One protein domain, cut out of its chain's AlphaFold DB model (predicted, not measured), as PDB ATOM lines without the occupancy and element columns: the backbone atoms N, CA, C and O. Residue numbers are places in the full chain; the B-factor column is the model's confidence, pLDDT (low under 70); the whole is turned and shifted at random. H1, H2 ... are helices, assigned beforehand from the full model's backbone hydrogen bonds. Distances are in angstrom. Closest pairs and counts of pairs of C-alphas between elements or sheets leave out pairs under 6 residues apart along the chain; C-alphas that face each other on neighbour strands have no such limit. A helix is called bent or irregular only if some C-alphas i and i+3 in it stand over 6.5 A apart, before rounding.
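AT A GLANCE: This is residues 3 to 59 of the 60 residues of an uncharacterized protein of Sagittula stellata E-37 (UniProt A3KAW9). One long bent helix, H1, forms an arm, and beyond it a long link runs out to a turn at Ser 41 and folds back to a short helix, H2, like an open hook. H1 and this link together make the length. The printed part has 57 residues, two named helices in the order H1, H2, and no named strand: all helix. It is extended, with a radius of gyration of the C-alphas of 19.7 A and spans of 61 by 24 by 18 A.

IN THESE COORDINATES: H1, residues 3 to 29, was assigned as one helix by its hydrogen bonds but is bent: C-alphas 17 and 20 are 7.1 A apart. Arm H1a, residues 3 to 17, begins at C-alpha 3 (237.396, 251.468, 180.971) and is 21.5 A long; H1b, residues 20 to 29, is 13.8 A long. H2, residues 49 to 57, is 12.3 A long and ends at C-alpha 57 (201.030, 256.739, 193.426).

HOW THE PARTS SIT: H1a and H1b stand at a steep tilt of 51 degrees. H2 is apart from both arms, with no C-alpha within 8 A. In H1a, H1b and H2 every O i to N i+4 pair is within hydrogen-bond range.

THE WHOLE: The C-alphas farthest apart, of Glu 3 and Ser 41, are 61.5 A apart. The printed part has no cut. The link from H1 to H2, 19 residues, is long; in it residues 30 to 36 have pLDDT under 70.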
ATOM      1  N   GLU A   3     238.331 252.380 180.285       71.06
ATOM      2  CA  GLU A   3     237.396 251.468 180.971       71.06
ATOM      3  C   GLU A   3     235.951 251.994 181.051       71.06
ATOM      4  O   GLU A   3     234.992 251.317 180.691       71.06
ATOM      5  N   LYS A   4     235.780 253.266 181.437       72.50
ATOM      6  CA  LYS A   4     234.458 253.914 181.540       72.50
ATOM      7  C   LYS A   4     233.744 254.016 180.188       72.50
ATOM      8  O   LYS A   4     232.517 253.989 180.134       72.50
ATOM      9  N   ALA A   5     234.504 254.151 179.101       73.69
ATOM     10  CA  ALA A   5     233.956 254.195 177.749       73.69
ATOM     11  C   ALA A   5     233.496 252.803 177.285       73.69
ATOM     12  O   ALA A   5     232.437 252.698 176.668       73.69
ATOM     13  N   ALA A   6     234.242 251.745 177.627       77.31
ATOM     14  CA  ALA A   6     233.828 250.361 177.398       77.31
ATOM     15  C   ALA A   6     232.559 250.017 178.195       77.31
ATOM     16  O   ALA A   6     231.548 249.689 177.585       77.31
ATOM     17  N   SER A   7     232.551 250.270 179.508       86.31
ATOM     18  CA  SER A   7     231.387 250.041 180.378       86.31
ATOM     19  C   SER A   7     230.123 250.778 179.905       86.31
ATOM     20  O   SER A   7     229.054 250.177 179.795       86.31
ATOM     21  N   ARG A   8     230.231 252.067 179.541       86.75
ATOM     22  CA  ARG A   8     229.095 252.834 178.997       86.75
ATOM     23  C   ARG A   8     228.585 252.243 177.684       86.75
ATOM     24  O   ARG A   8     227.379 252.186 177.469       86.75
ATOM     25  N   ARG A   9     229.485 251.833 176.790       89.62
ATOM     26  CA  ARG A   9     229.123 251.233 175.500       89.62
ATOM     27  C   ARG A   9     228.444 249.879 175.681       89.62
ATOM     28  O   ARG A   9     227.475 249.615 174.980       89.62
ATOM     29  N   ASP A  10     228.919 249.050 176.600       88.81
ATOM     30  CA  ASP A  10     228.345 247.725 176.835       88.81
ATOM     31  C   ASP A  10     226.964 247.829 177.489       88.81
ATOM     32  O   ASP A  10     226.028 247.155 177.059       88.81
ATOM     33  N   PHE A  11     226.787 248.784 178.409       87.44
ATOM     34  CA  PHE A  11     225.468 249.148 178.926       87.44
ATOM     35  C   PHE A  11     224.517 249.608 177.811       87.44
ATOM     36  O   PHE A  11     223.386 249.135 177.725       87.44
ATOM     37  N   LEU A  12     224.970 250.502 176.923       88.94
ATOM     38  CA  LEU A  12     224.141 251.010 175.824       88.94
ATOM     39  C   LEU A  12     223.800 249.934 174.787       88.94
ATOM     40  O   LEU A  12     222.709 249.969 174.226       88.94
ATOM     41  N   LYS A  13     224.688 248.964 174.547       86.44
ATOM     42  CA  LYS A  13     224.391 247.807 173.692       86.44
ATOM     43  C   LYS A  13     223.287 246.947 174.297       86.44
ATOM     44  O   LYS A  13     222.329 246.631 173.598       86.44
ATOM     45  N   LEU A  14     223.383 246.626 175.588       84.19
ATOM     46  CA  LEU A  14     222.348 245.866 176.288       84.19
ATOM     47  C   LEU A  14     221.009 246.622 176.292       84.19
ATOM     48  O   LEU A  14     219.983 246.065 175.903       84.19
ATOM     49  N   ALA A  15     221.027 247.913 176.634       83.25
ATOM     50  CA  ALA A  15     219.841 248.766 176.605       83.25
ATOM     51  C   ALA A  15     219.221 248.854 175.197       83.25
ATOM     52  O   ALA A  15     218.004 248.776 175.052       83.25
ATOM     53  N   GLY A  16     220.050 248.944 174.152       80.31
ATOM     54  CA  GLY A  16     219.603 248.955 172.758       80.31
ATOM     55  C   GLY A  16     218.888 247.667 172.340       80.31
ATOM     56  O   GLY A  16     217.899 247.730 171.616       80.31
ATOM     57  N   THR A  17     219.322 246.503 172.837       82.81
ATOM     58  CA  THR A  17     218.635 245.222 172.568       82.81
ATOM     59  C   THR A  17     217.316 245.066 173.319       82.81
ATOM     60  O   THR A  17     216.441 244.334 172.867       82.81
ATOM     61  N   ALA A  18     217.145 245.774 174.437       78.50
ATOM     62  CA  ALA A  18     215.911 245.750 175.214       78.50
ATOM     63  C   ALA A  18     214.801 246.622 174.603       78.50
ATOM     64  O   ALA A  18     213.642 246.472 174.983       78.50
ATOM     65  N   ALA A  19     215.122 247.508 173.651       74.12
ATOM     66  CA  ALA A  19     214.167 248.465 173.093       74.12
ATOM     67  C   ALA A  19     212.900 247.816 172.492       74.12
ATOM     68  O   ALA A  19     211.811 248.283 172.821       74.12
ATOM     69  N   PRO A  20     212.971 246.723 171.699       74.81
ATOM     70  CA  PRO A  20     211.767 246.065 171.188       74.81
ATOM     71  C   PRO A  20     210.915 245.451 172.302       74.81
ATOM     72  O   PRO A  20     209.698 245.603 172.298       74.81
ATOM     73  N   ALA A  21     211.542 244.804 173.289       75.69
ATOM     74  CA  ALA A  21     210.830 244.195 174.412       75.69
ATOM     75  C   ALA A  21     210.170 245.251 175.312       75.69
ATOM     76  O   ALA A  21     209.027 245.077 175.721       75.69
ATOM     77  N   ALA A  22     210.852 246.369 175.570       74.50
ATOM     78  CA  ALA A  22     210.303 247.493 176.318       74.50
ATOM     79  C   ALA A  22     209.150 248.173 175.563       74.50
ATOM     80  O   ALA A  22     208.132 248.487 176.170       74.50
ATOM     81  N   ALA A  23     209.269 248.353 174.244       75.12
ATOM     82  CA  ALA A  23     208.197 248.910 173.421       75.12
ATOM     83  C   ALA A  23     206.955 248.010 173.414       75.12
ATOM     84  O   ALA A  23     205.847 248.510 173.583       75.12
ATOM     85  N   VAL A  24     207.134 246.689 173.281       76.81
ATOM     86  CA  VAL A  24     206.035 245.718 173.391       76.81
ATOM     87  C   VAL A  24     205.425 245.772 174.782       76.81
ATOM     88  O   VAL A  24     204.216 245.924 174.885       76.81
ATOM     89  N   ALA A  25     206.240 245.738 175.841       77.19
ATOM     90  CA  ALA A  25     205.751 245.819 177.211       77.19
ATOM     91  C   ALA A  25     204.928 247.090 177.445       77.19
ATOM     92  O   ALA A  25     203.843 246.989 177.993       77.19
ATOM     93  N   VAL A  26     205.378 248.260 176.980       75.88
ATOM     94  CA  VAL A  26     204.623 249.522 177.085       75.88
ATOM     95  C   VAL A  26     203.340 249.483 176.253       75.88
ATOM     96  O   VAL A  26     202.284 249.866 176.748       75.88
ATOM     97  N   ALA A  27     203.405 248.983 175.017       73.19
ATOM     98  CA  ALA A  27     202.241 248.866 174.141       73.19
ATOM     99  C   ALA A  27     201.180 247.902 174.700       73.19
ATOM    100  O   ALA A  27     199.988 248.146 174.535       73.19
ATOM    101  N   THR A  28     201.596 246.830 175.381       71.56
ATOM    102  CA  THR A  28     200.692 245.833 175.979       71.56
ATOM    103  C   THR A  28     200.318 246.133 177.431       71.56
ATOM    104  O   THR A  28     199.310 245.625 177.906       71.56
ATOM    105  N   ALA A  29     201.111 246.932 178.151       70.94
ATOM    106  CA  ALA A  29     200.820 247.348 179.526       70.94
ATOM    107  C   ALA A  29     199.777 248.472 179.591       70.94
ATOM    108  O   ALA A  29     199.298 248.801 180.675       70.94
ATOM    109  N   GLY A  30     199.413 249.059 178.447       58.44
ATOM    110  CA  GLY A  30     198.310 250.001 178.353       58.44
ATOM    111  C   GLY A  30     196.977 249.309 178.626       58.44
ATOM    112  O   GLY A  30     196.411 248.659 177.752       58.44
ATOM    113  N   THR A  31     196.427 249.496 179.823       61.97
ATOM    114  CA  THR A  31     194.981 249.373 180.009       61.97
ATOM    115  C   THR A  31     194.323 250.426 179.121       61.97
ATOM    116  O   THR A  31     194.623 251.612 179.278       61.97
ATOM    117  N   GLN A  32     193.453 250.026 178.191       57.84
ATOM    118  CA  GLN A  32     192.593 250.982 177.492       57.84
ATOM    119  C   GLN A  32     191.681 251.626 178.539       57.84
ATOM    120  O   GLN A  32     190.702 251.027 178.975       57.84
ATOM    121  N   ALA A  33     192.059 252.809 179.017       60.28
ATOM    122  CA  ALA A  33     191.188 253.620 179.840       60.28
ATOM    123  C   ALA A  33     190.215 254.309 178.886       60.28
ATOM    124  O   ALA A  33     190.610 255.211 178.147       60.28
ATOM    125  N   GLU A  34     188.962 253.854 178.869       59.59
ATOM    126  CA  GLU A  34     187.878 254.635 178.280       59.59
ATOM    127  C   GLU A  34     187.888 256.006 178.963       59.59
ATOM    128  O   GLU A  34     187.753 256.114 180.187       59.59
ATOM    129  N   ALA A  35     188.149 257.054 178.183       63.69
ATOM    130  CA  ALA A  35     188.052 258.411 178.679       63.69
ATOM    131  C   ALA A  35     186.567 258.686 178.924       63.69
ATOM    132  O   ALA A  35     185.793 258.809 177.979       63.69
ATOM    133  N   ALA A  36     186.165 258.731 180.194       66.88
ATOM    134  CA  ALA A  36     184.846 259.228 180.546       66.88
ATOM    135  C   ALA A  36     184.729 260.672 180.036       66.88
ATOM    136  O   ALA A  36     185.619 261.488 180.297       66.88
ATOM    137  N   GLU A  37     183.658 260.968 179.297       75.38
ATOM    138  CA  GLU A  37     183.341 262.331 178.864       75.38
ATOM    139  C   GLU A  37     183.317 263.253 180.096       75.38
ATOM    140  O   GLU A  37     182.621 262.948 181.073       75.38
ATOM    141  N   PRO A  38     184.101 264.346 180.108       76.31
ATOM    142  CA  PRO A  38     184.169 265.218 181.267       76.31
ATOM    143  C   PRO A  38     182.850 265.976 181.438       76.31
ATOM    144  O   PRO A  38     182.369 266.626 180.511       76.31
ATOM    145  N   ASP A  39     182.293 265.965 182.651       83.44
ATOM    146  CA  ASP A  39     181.227 266.903 183.000       83.44
ATOM    147  C   ASP A  39     181.831 268.303 183.168       83.44
ATOM    148  O   ASP A  39     182.472 268.618 184.174       83.44
ATOM    149  N   LEU A  40     181.623 269.125 182.135       86.62
ATOM    150  CA  LEU A  40     182.122 270.495 182.026       86.62
ATOM    151  C   LEU A  40     181.377 271.492 182.925       86.62
ATOM    152  O   LEU A  40     181.805 272.637 183.032       86.62
ATOM    153  N   SER A  41     180.261 271.089 183.538       90.94
ATOM    154  CA  SER A  41     179.503 271.927 184.475       90.94
ATOM    155  C   SER A  41     179.965 271.780 185.928       90.94
ATOM    156  O   SER A  41     179.574 272.570 186.788       90.94
ATOM    157  N   SER A  42     180.797 270.777 186.210       87.12
ATOM    158  CA  SER A  42     181.342 270.513 187.537       87.12
ATOM    159  C   SER A  42     182.635 271.292 187.779       87.12
ATOM    160  O   SER A  42     183.618 271.127 187.062       87.12
ATOM    161  N   ASP A  43     182.681 272.034 188.887       90.62
ATOM    162  CA  ASP A  43     183.904 272.679 189.392       90.62
ATOM    163  C   ASP A  43     184.800 271.729 190.215       90.62
ATOM    164  O   ASP A  43     185.799 272.143 190.808       90.62
ATOM    165  N   ARG A  44     184.436 270.445 190.318       88.56
ATOM    166  CA  ARG A  44     185.207 269.433 191.057       88.56
ATOM    167  C   ARG A  44     186.028 268.568 190.111       88.56
ATOM    168  O   ARG A  44     185.607 268.278 188.994       88.56
ATOM    169  N   MET A  45     187.174 268.093 190.603       84.75
ATOM    170  CA  MET A  45     187.965 267.087 189.894       84.75
ATOM    171  C   MET A  45     187.149 265.807 189.696       84.75
ATOM    172  O   MET A  45     186.583 265.275 190.651       84.75
ATOM    173  N   GLN A  46     187.121 265.319 188.456       85.19
ATOM    174  CA  GLN A  46     186.387 264.117 188.078       85.19
ATOM    175  C   GLN A  46     187.089 262.849 188.588       85.19
ATOM    176  O   GLN A  46     188.320 262.727 188.530       85.19
ATOM    177  N   ASP A  47     186.300 261.886 189.067       84.69
ATOM    178  CA  ASP A  47     186.794 260.569 189.468       84.69
ATOM    179  C   ASP A  47     186.986 259.691 188.226       84.69
ATOM    180  O   ASP A  47     186.054 259.112 187.670       84.69
ATOM    181  N   THR A  48     188.230 259.624 187.764       86.00
ATOM    182  CA  THR A  48     188.648 258.882 186.578       86.00
ATOM    183  C   THR A  48     189.713 257.868 186.969       86.00
ATOM    184  O   THR A  48     190.350 257.965 188.018       86.00
ATOM    185  N   VAL A  49     189.970 256.902 186.085       85.81
ATOM    186  CA  VAL A  49     191.073 255.947 186.278       85.81
ATOM    187  C   VAL A  49     192.406 256.679 186.494       85.81
ATOM    188  O   VAL A  49     193.194 256.277 187.347       85.81
ATOM    189  N   HIS A  50     192.638 257.783 185.777       83.56
ATOM    190  CA  HIS A  50     193.875 258.555 185.881       83.56
ATOM    191  C   HIS A  50     194.004 259.297 187.218       83.56
ATOM    192  O   HIS A  50     195.069 259.262 187.832       83.56
ATOM    193  N   THR A  51     192.930 259.934 187.701       88.81
ATOM    194  CA  THR A  51     192.965 260.661 188.981       88.81
ATOM    195  C   THR A  51     193.154 259.710 190.159       88.81
ATOM    196  O   THR A  51     193.965 260.004 191.034       88.81
ATOM    197  N   ARG A  52     192.521 258.529 190.149       88.38
ATOM    198  CA  ARG A  52     192.770 257.495 191.171       88.38
ATOM    199  C   ARG A  52     194.208 256.983 191.150       88.38
ATOM    200  O   ARG A  52     194.859 257.001 192.187       88.38
ATOM    201  N   ALA A  53     194.729 256.621 189.976       88.69
ATOM    202  CA  ALA A  53     196.111 256.155 189.848       88.69
ATOM    203  C   ALA A  53     197.133 257.200 190.333       88.69
ATOM    204  O   ALA A  53     198.121 256.844 190.973       88.69
ATOM    205  N   TYR A  54     196.888 258.490 190.068       87.31
ATOM    206  CA  TYR A  54     197.722 259.576 190.585       87.31
ATOM    207  C   TYR A  54     197.710 259.637 192.119       87.31
ATOM    208  O   TYR A  54     198.774 259.710 192.733       87.31
ATOM    209  N   PHE A  55     196.530 259.573 192.745       92.25
ATOM    210  CA  PHE A  55     196.425 259.585 194.207       92.25
ATOM    211  C   PHE A  55     197.038 258.339 194.855       92.25
ATOM    212  O   PHE A  55     197.706 258.467 195.881       92.25
ATOM    213  N   ASP A  56     196.872 257.166 194.244       91.38
ATOM    214  CA  ASP A  56     197.488 255.922 194.714       91.38
ATOM    215  C   ASP A  56     199.022 256.000 194.657       91.38
ATOM    216  O   ASP A  56     199.697 255.622 195.613       91.38
ATOM    217  N   ALA A  57     199.586 256.552 193.575       91.06
ATOM    218  CA  ALA A  57     201.030 256.739 193.426       91.06
ATOM    219  C   ALA A  57     201.614 257.809 194.368       91.06
ATOM    220  O   ALA A  57     202.799 257.761 194.694       91.06
ATOM    221  N   ALA A  58     200.803 258.780 194.794       93.12
ATOM    222  CA  ALA A  58     201.211 259.865 195.687       93.12
ATOM    223  C   ALA A  58     201.152 259.496 197.182       93.12
ATOM    224  O   ALA A  58     201.466 260.332 198.033       93.12
ATOM    225  N   ARG A  59     200.731 258.272 197.528       87.44
ATOM    226  CA  ARG A  59     200.662 257.812 198.917       87.44
ATOM    227  C   ARG A  59     202.055 257.379 199.398       87.44
ATOM    228  O   ARG A  59     202.615 256.421 198.873       87.44
TER     229      ARG A  59